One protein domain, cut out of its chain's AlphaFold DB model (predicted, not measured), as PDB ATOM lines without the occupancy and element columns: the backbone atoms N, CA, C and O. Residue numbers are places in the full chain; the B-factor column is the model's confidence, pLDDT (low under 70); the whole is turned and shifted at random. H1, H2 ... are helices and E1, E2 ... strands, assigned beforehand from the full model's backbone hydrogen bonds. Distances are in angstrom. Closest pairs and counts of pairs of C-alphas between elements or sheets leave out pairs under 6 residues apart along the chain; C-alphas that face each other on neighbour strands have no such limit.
ATOM      1  N   LYS A 112       5.333 -41.500 -11.367       84.06
ATOM      2  CA  LYS A 112       4.925 -42.699 -10.653       84.06
ATOM      3  C   LYS A 112       5.652 -42.788  -9.323       84.06
ATOM      4  O   LYS A 112       6.869 -42.630  -9.267       84.06
ATOM      5  N   ALA A 113       4.913 -43.058  -8.256       85.19
ATOM      6  CA  ALA A 113       5.498 -43.349  -6.959       85.19
ATOM      7  C   ALA A 113       6.291 -44.663  -7.018       85.19
ATOM      8  O   ALA A 113       5.766 -45.699  -7.428       85.19
ATOM      9  N   THR A 114       7.542 -44.639  -6.553       84.19
ATOM     10  CA  THR A 114       8.400 -45.833  -6.460       84.19
ATOM     11  C   THR A 114       7.788 -46.902  -5.554       84.19
ATOM     12  O   THR A 114       7.920 -48.097  -5.806       84.19
ATOM     13  N   ALA A 115       7.102 -46.468  -4.498       84.25
ATOM     14  CA  ALA A 115       6.321 -47.315  -3.614       84.25
ATOM     15  C   ALA A 115       5.195 -46.497  -2.972       84.25
ATOM     16  O   ALA A 115       5.360 -45.310  -2.686       84.25
ATOM     17  N   LEU A 116       4.072 -47.156  -2.698       86.00
ATOM     18  CA  LEU A 116       2.982 -46.603  -1.901       86.00
ATOM     19  C   LEU A 116       2.861 -47.362  -0.574       86.00
ATOM     20  O   LEU A 116       3.146 -48.562  -0.536       86.00
ATOM     21  N   PRO A 117       2.393 -46.712   0.509       83.81
ATOM     22  CA  PRO A 117       2.048 -47.420   1.737       83.81
ATOM     23  C   PRO A 117       1.001 -48.510   1.457       83.81
ATOM     24  O   PRO A 117       0.105 -48.304   0.632       83.81
ATOM     25  N   THR A 118       1.109 -49.653   2.139       78.75
ATOM     26  CA  THR A 118       0.199 -50.802   1.974       78.75
ATOM     27  C   THR A 118      -1.098 -50.638   2.765       78.75
ATOM     28  O   THR A 118      -2.171 -50.928   2.246       78.75
ATOM     29  N   ASP A 119      -1.025 -50.083   3.978       76.81
ATOM     30  CA  ASP A 119      -2.167 -49.969   4.896       76.81
ATOM     31  C   ASP A 119      -2.817 -48.584   4.793       76.81
ATOM     32  O   ASP A 119      -2.739 -47.744   5.693       76.81
ATOM     33  N   ARG A 120      -3.404 -48.297   3.628       82.50
ATOM     34  CA  ARG A 120      -3.984 -46.981   3.342       82.50
ATOM     35  C   ARG A 120      -5.433 -46.908   3.782       82.50
ATOM     36  O   ARG A 120      -6.256 -47.736   3.414       82.50
ATOM     37  N   LEU A 121      -5.767 -45.820   4.465       83.50
ATOM     38  CA  LEU A 121      -7.158 -45.395   4.584       83.50
ATOM     39  C   LEU A 121      -7.724 -45.031   3.216       83.50
ATOM     40  O   LEU A 121      -7.030 -44.395   2.412       83.50
ATOM     41  N   ALA A 122      -8.991 -45.373   3.009       84.56
ATOM     42  CA  ALA A 122      -9.751 -44.932   1.853       84.56
ATOM     43  C   ALA A 122      -9.840 -43.397   1.801       84.56
ATOM     44  O   ALA A 122      -9.906 -42.728   2.835       84.56
ATOM     45  N   GLY A 123      -9.869 -42.857   0.585       88.69
ATOM     46  CA  GLY A 123     -10.007 -41.427   0.321       88.69
ATOM     47  C   GLY A 123      -8.988 -40.928  -0.695       88.69
ATOM     48  O   GLY A 123      -7.892 -41.479  -0.800       88.69
ATOM     49  N   GLU A 124      -9.359 -39.873  -1.422       92.62
ATOM     50  CA  GLU A 124      -8.501 -39.238  -2.426       92.62
ATOM     51  C   GLU A 124      -7.173 -38.775  -1.822       92.62
ATOM     52  O   GLU A 124      -7.100 -38.314  -0.674       92.62
ATOM     53  N   ARG A 125      -6.117 -38.870  -2.626       93.50
ATOM     54  CA  ARG A 125      -4.746 -38.607  -2.206       93.50
ATOM     55  C   ARG A 125      -4.135 -37.513  -3.052       93.50
ATOM     56  O   ARG A 125      -4.434 -37.373  -4.236       93.50
ATOM     57  N   VAL A 126      -3.262 -36.751  -2.413       93.25
ATOM     58  CA  VAL A 126      -2.419 -35.772  -3.080       93.25
ATOM     59  C   VAL A 126      -0.981 -35.955  -2.633       93.25
ATOM     60  O   VAL A 126      -0.716 -36.332  -1.483       93.25
ATOM     61  N   VAL A 127      -0.057 -35.662  -3.538       89.81
ATOM     62  CA  VAL A 127       1.331 -35.398  -3.186       89.81
ATOM     63  C   VAL A 127       1.608 -33.909  -3.231       89.81
ATOM     64  O   VAL A 127       1.082 -33.196  -4.083       89.81
ATOM     65  N   GLU A 128       2.442 -33.433  -2.321       85.81
ATOM     66  CA  GLU A 128       2.920 -32.060  -2.351       85.81
ATOM     67  C   GLU A 128       4.327 -32.005  -2.940       85.81
ATOM     68  O   GLU A 128       5.249 -32.648  -2.429       85.81
ATOM     69  N   ILE A 129       4.488 -31.220  -4.005       79.06
ATOM     70  CA  ILE A 129       5.776 -31.000  -4.663       79.06
ATOM     71  C   ILE A 129       5.963 -29.494  -4.864       79.06
ATOM     72  O   ILE A 129       5.120 -28.830  -5.468       79.06
ATOM     73  N   LYS A 130       7.045 -28.935  -4.304       74.56
ATOM     74  CA  LYS A 130       7.337 -27.484  -4.283       74.56
ATOM     75  C   LYS A 130       6.137 -26.611  -3.844       74.56
ATOM     76  O   LYS A 130       5.909 -25.539  -4.400       74.56
ATOM     77  N   GLY A 131       5.365 -27.063  -2.851       76.88
ATOM     78  CA  GLY A 131       4.229 -26.318  -2.288       76.88
ATOM     79  C   GLY A 131       2.944 -26.343  -3.124       76.88
ATOM     80  O   GLY A 131       1.999 -25.628  -2.799       76.88
ATOM     81  N   ARG A 132       2.888 -27.149  -4.192       80.81
ATOM     82  CA  ARG A 132       1.654 -27.445  -4.936       80.81
ATOM     83  C   ARG A 132       1.194 -28.868  -4.659       80.81
ATOM     84  O   ARG A 132       2.019 -29.774  -4.554       80.81
ATOM     85  N   GLU A 133      -0.117 -29.040  -4.559       87.81
ATOM     86  CA  GLU A 133      -0.763 -30.341  -4.397       87.81
ATOM     87  C   GLU A 133      -1.122 -30.937  -5.755       87.81
ATOM     88  O   GLU A 133      -1.709 -30.260  -6.599       87.81
ATOM     89  N   TYR A 134      -0.818 -32.219  -5.930       87.19
ATOM     90  CA  TYR A 134      -1.101 -32.968  -7.145       87.19
ATOM     91  C   TYR A 134      -1.871 -34.241  -6.814       87.19
ATOM     92  O   TYR A 134      -1.403 -35.008  -5.967       87.19
ATOM     93  N   PRO A 135      -3.027 -34.493  -7.451       90.75
ATOM     94  CA  PRO A 135      -3.750 -35.746  -7.288       90.75
ATOM     95  C   PRO A 135      -2.879 -36.939  -7.684       90.75
ATOM     96  O   PRO A 135      -2.216 -36.911  -8.719       90.75
ATOM     97  N   ILE A 136      -2.903 -37.983  -6.860       90.62
ATOM     98  CA  ILE A 136      -2.245 -39.260  -7.142       90.62
ATOM     99  C   ILE A 136      -3.281 -40.377  -7.045       90.62
ATOM    100  O   ILE A 136      -4.081 -40.402  -6.103       90.62
ATOM    101  N   ASP A 137      -3.298 -41.264  -8.035       90.06
ATOM    102  CA  ASP A 137      -4.219 -42.399  -8.067       90.06
ATOM    103  C   ASP A 137      -3.753 -43.561  -7.165       90.06
ATOM    104  O   ASP A 137      -2.670 -43.540  -6.570       90.06
ATOM    105  N   ASP A 138      -4.595 -44.589  -7.038       89.00
ATOM    106  CA  ASP A 138      -4.319 -45.761  -6.200       89.00
ATOM    107  C   ASP A 138      -3.142 -46.620  -6.693       89.00
ATOM    108  O   ASP A 138      -2.549 -47.357  -5.891       89.00
ATOM    109  N   ASP A 139      -2.787 -46.488  -7.972       88.00
ATOM    110  CA  ASP A 139      -1.648 -47.141  -8.622       88.00
ATOM    111  C   ASP A 139      -0.355 -46.309  -8.501       88.00
ATOM    112  O   ASP A 139       0.728 -46.751  -8.901       88.00
ATOM    113  N   GLY A 140      -0.449 -45.116  -7.905       88.19
ATOM    114  CA  GLY A 140       0.665 -44.218  -7.640       88.19
ATOM    115  C   GLY A 140       1.025 -43.313  -8.806       88.19
ATOM    116  O   GLY A 140       2.137 -42.787  -8.811       88.19
ATOM    117  N   ASN A 141       0.136 -43.128  -9.779       88.00
ATOM    118  CA  ASN A 141       0.376 -42.257 -10.920       88.00
ATOM    119  C   ASN A 141      -0.208 -40.862 -10.696       88.00
ATOM    120  O   ASN A 141      -1.305 -40.682 -10.163       88.00
ATOM    121  N   ILE A 142       0.531 -39.869 -11.176       85.50
ATOM    122  CA  ILE A 142       0.066 -38.499 -11.367       85.50
ATOM    123  C   ILE A 142      -0.044 -38.306 -12.875       85.50
ATOM    124  O   ILE A 142       0.969 -38.326 -13.579       85.50
ATOM    125  N   THR A 143      -1.275 -38.171 -13.361       74.75
ATOM    126  CA  THR A 143      -1.606 -38.051 -14.793       74.75
ATOM    127  C   THR A 143      -2.281 -36.726 -15.138       74.75
ATOM    128  O   THR A 143      -2.650 -36.503 -16.289       74.75
ATOM    129  N   ASP A 144      -2.434 -35.837 -14.154       76.19
ATOM    130  CA  ASP A 144      -2.977 -34.500 -14.366       76.19
ATOM    131  C   ASP A 144      -2.040 -33.712 -15.291       76.19
ATOM    132  O   ASP A 144      -0.919 -33.347 -14.937       76.19
ATOM    133  N   GLN A 145      -2.501 -33.501 -16.519       68.56
ATOM    134  CA  GLN A 145      -1.691 -32.917 -17.575       68.56
ATOM    135  C   GLN A 145      -1.345 -31.454 -17.287       68.56
ATOM    136  O   GLN A 145      -0.223 -31.039 -17.559       68.56
ATOM    137  N   GLU A 146      -2.266 -30.671 -16.724       67.44
ATOM    138  CA  GLU A 146      -2.015 -29.260 -16.409       67.44
ATOM    139  C   GLU A 146      -0.958 -29.143 -15.302       67.44
ATOM    140  O   GLU A 146      -0.020 -28.346 -15.389       67.44
ATOM    141  N   ALA A 147      -1.049 -30.025 -14.309       68.88
ATOM    142  CA  ALA A 147      -0.052 -30.182 -13.264       68.88
ATOM    143  C   ALA A 147       1.332 -30.586 -13.793       68.88
ATOM    144  O   ALA A 147       2.336 -29.989 -13.409       68.88
ATOM    145  N   LEU A 148       1.395 -31.589 -14.670       73.31
ATOM    146  CA  LEU A 148       2.639 -32.090 -15.260       73.31
ATOM    147  C   LEU A 148       3.319 -31.047 -16.153       73.31
ATOM    148  O   LEU A 148       4.530 -30.854 -16.063       73.31
ATOM    149  N   GLN A 149       2.541 -30.290 -16.928       70.81
ATOM    150  CA  GLN A 149       3.056 -29.178 -17.730       70.81
ATOM    151  C   GLN A 149       3.623 -28.051 -16.855       70.81
ATOM    152  O   GLN A 149       4.671 -27.489 -17.170       70.81
ATOM    153  N   ALA A 150       2.993 -27.754 -15.714       66.88
ATOM    154  CA  ALA A 150       3.512 -26.765 -14.768       66.88
ATOM    155  C   ALA A 150       4.869 -27.167 -14.152       66.88
ATOM    156  O   ALA A 150       5.625 -26.294 -13.719       66.88
ATOM    157  N   MET A 151       5.195 -28.465 -14.128       71.12
ATOM    158  CA  MET A 151       6.474 -28.979 -13.624       71.12
ATOM    159  C   MET A 151       7.619 -28.873 -14.642       71.12
ATOM    160  O   MET A 151       8.779 -28.873 -14.233       71.12
ATOM    161  N   ASN A 152       7.328 -28.700 -15.938       66.12
ATOM    162  CA  ASN A 152       8.345 -28.595 -16.998       66.12
ATOM    163  C   ASN A 152       9.277 -27.384 -16.838       66.12
ATOM    164  O   ASN A 152      10.411 -27.404 -17.305       66.12
ATOM    165  N   TYR A 153       8.814 -26.340 -16.150       59.72
ATOM    166  CA  TYR A 153       9.552 -25.089 -15.952       59.72
ATOM    167  C   TYR A 153      10.251 -25.012 -14.588       59.72
ATOM    168  O   TYR A 153      10.670 -23.939 -14.150       59.72
ATOM    169  N   TRP A 154      10.332 -26.125 -13.856       66.50
ATOM    170  CA  TRP A 154      10.922 -26.144 -12.525       66.50
ATOM    171  C   TRP A 154      12.441 -26.203 -12.567       66.50
ATOM    172  O   TRP A 154      13.040 -27.226 -12.888       66.50
ATOM    173  N   ASP A 155      13.055 -25.118 -12.102       52.47
ATOM    174  CA  ASP A 155      14.502 -25.020 -11.963       52.47
ATOM    175  C   ASP A 155      15.043 -26.137 -11.044       52.47
ATOM    176  O   ASP A 155      14.466 -26.426  -9.981       52.47
ATOM    177  N   GLY A 156      16.117 -26.804 -11.477       48.97
ATOM    178  CA  GLY A 156      16.759 -27.911 -10.754       48.97
ATOM    179  C   GLY A 156      16.168 -29.311 -10.969       48.97
ATOM    180  O   GLY A 156      16.603 -30.246 -10.297       48.97
ATOM    181  N   TYR A 157      15.217 -29.501 -11.891       52.91
ATOM    182  CA  TYR A 157      14.807 -30.848 -12.315       52.91
ATOM    183  C   TYR A 157      15.849 -31.445 -13.281       52.91
ATOM    184  O   TYR A 157      15.628 -31.578 -14.479       52.91
ATOM    185  N   VAL A 170      12.350 -37.825  -6.475       67.56
ATOM    186  CA  VAL A 170      11.946 -36.648  -5.700       67.56
ATOM    187  C   VAL A 170      11.260 -37.115  -4.425       67.56
ATOM    188  O   VAL A 170      10.266 -37.837  -4.471       67.56
ATOM    189  N   SER A 171      11.766 -36.674  -3.273       74.56
ATOM    190  CA  SER A 171      11.075 -36.865  -1.997       74.56
ATOM    191  C   SER A 171       9.876 -35.927  -1.919       74.56
ATOM    192  O   SER A 171      10.031 -34.706  -1.959       74.56
ATOM    193  N   VAL A 172       8.684 -36.502  -1.792       83.25
ATOM    194  CA  VAL A 172       7.407 -35.778  -1.758       83.25
ATOM    195  C   VAL A 172       6.632 -36.120  -0.489       83.25
ATOM    196  O   VAL A 172       6.828 -37.180   0.107       83.25
ATOM    197  N   SER A 173       5.736 -35.227  -0.069       86.44
ATOM    198  CA  SER A 173       4.796 -35.514   1.021       86.44
ATOM    199  C   SER A 173       3.532 -36.149   0.452       86.44
ATOM    200  O   SER A 173       2.942 -35.582  -0.459       86.44
ATOM    201  N   TYR A 174       3.109 -37.297   0.983       89.81
ATOM    202  CA  TYR A 174       1.904 -38.021   0.563       89.81
ATOM    203  C   TYR A 174       0.828 -37.959   1.652       89.81
ATOM    204  O   TYR A 174       1.067 -38.381   2.787       89.81
ATOM    205  N   ARG A 175      -0.373 -37.465   1.325       90.50
ATOM    206  CA  ARG A 175      -1.461 -37.283   2.301       90.50
ATOM    207  C   ARG A 175      -2.856 -37.442   1.704       90.50
ATOM    208  O   ARG A 175      -3.036 -37.484   0.492       90.50
ATOM    209  N   LEU A 176      -3.854 -37.549   2.583       92.06
ATOM    210  CA  LEU A 176      -5.258 -37.423   2.194       92.06
ATOM    211  C   LEU A 176      -5.526 -36.001   1.695       92.06
ATOM    212  O   LEU A 176      -5.076 -35.031   2.308       92.06
ATOM    213  N   LYS A 177      -6.281 -35.893   0.601       92.81
ATOM    214  CA  LYS A 177      -6.747 -34.611   0.064       92.81
ATOM    215  C   LYS A 177      -7.699 -33.920   1.037       92.81
ATOM    216  O   LYS A 177      -7.613 -32.718   1.256       92.81
TER     217      LYS A 177
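Overview. This is residues 112 to 157 and 170 to 177 of the 244 residues of an uncharacterized protein of Bifidobacterium kashiwanohense PV20-2 (UniProt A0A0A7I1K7). With little regular structure, this is a small sheet of three antiparallel strands, E2 E1 E3, with a wide loop, residues 112 to 124, at one end and a short helix, H1, grazing it toward the other. The 54 printed residues hold E1, E2, H1 and E3 in chain order; the class is mixed, with only 21 residues in named elements. The whole is compact, radius of gyration of the C-alphas 11.4 A, yet elongated, spanning 34 by 19 by 18 A.

Along the chain. Find C-alpha 125 at (-4.746, -38.607, -2.206); from there E1 runs 13.2 A to residue 129. E2, residues 132 to 136, covers 12.6 A. E3, residues 173 to 176, ends at (-5.258, -37.423, 2.194). H1 is residues 145 to 151.

Arrangement. Look first at the hairpin E1 and E2, at 141 degrees: N 134 and O 127 are 2.8 A apart. E3 is antiparallel to E1, with N 128 and O 173 at 2.9 A. H1 only grazes the sheet; the closest C-alphas of E2 and H1, Tyr 134 and Ala 147, are 6.8 A apart. In H1 every O i to N i+4 pair is within hydrogen-bond range.

Size, cuts and confidence. The C-alphas farthest apart, Asp 119 and Tyr 153, are 34.5 A apart. Residues 158 to 169 are not printed; C-alphas 157 and 170 are 9.3 A apart across this cut. Confidence is under 70 at residues 145 to 147, 150, 152 to 157 and 170.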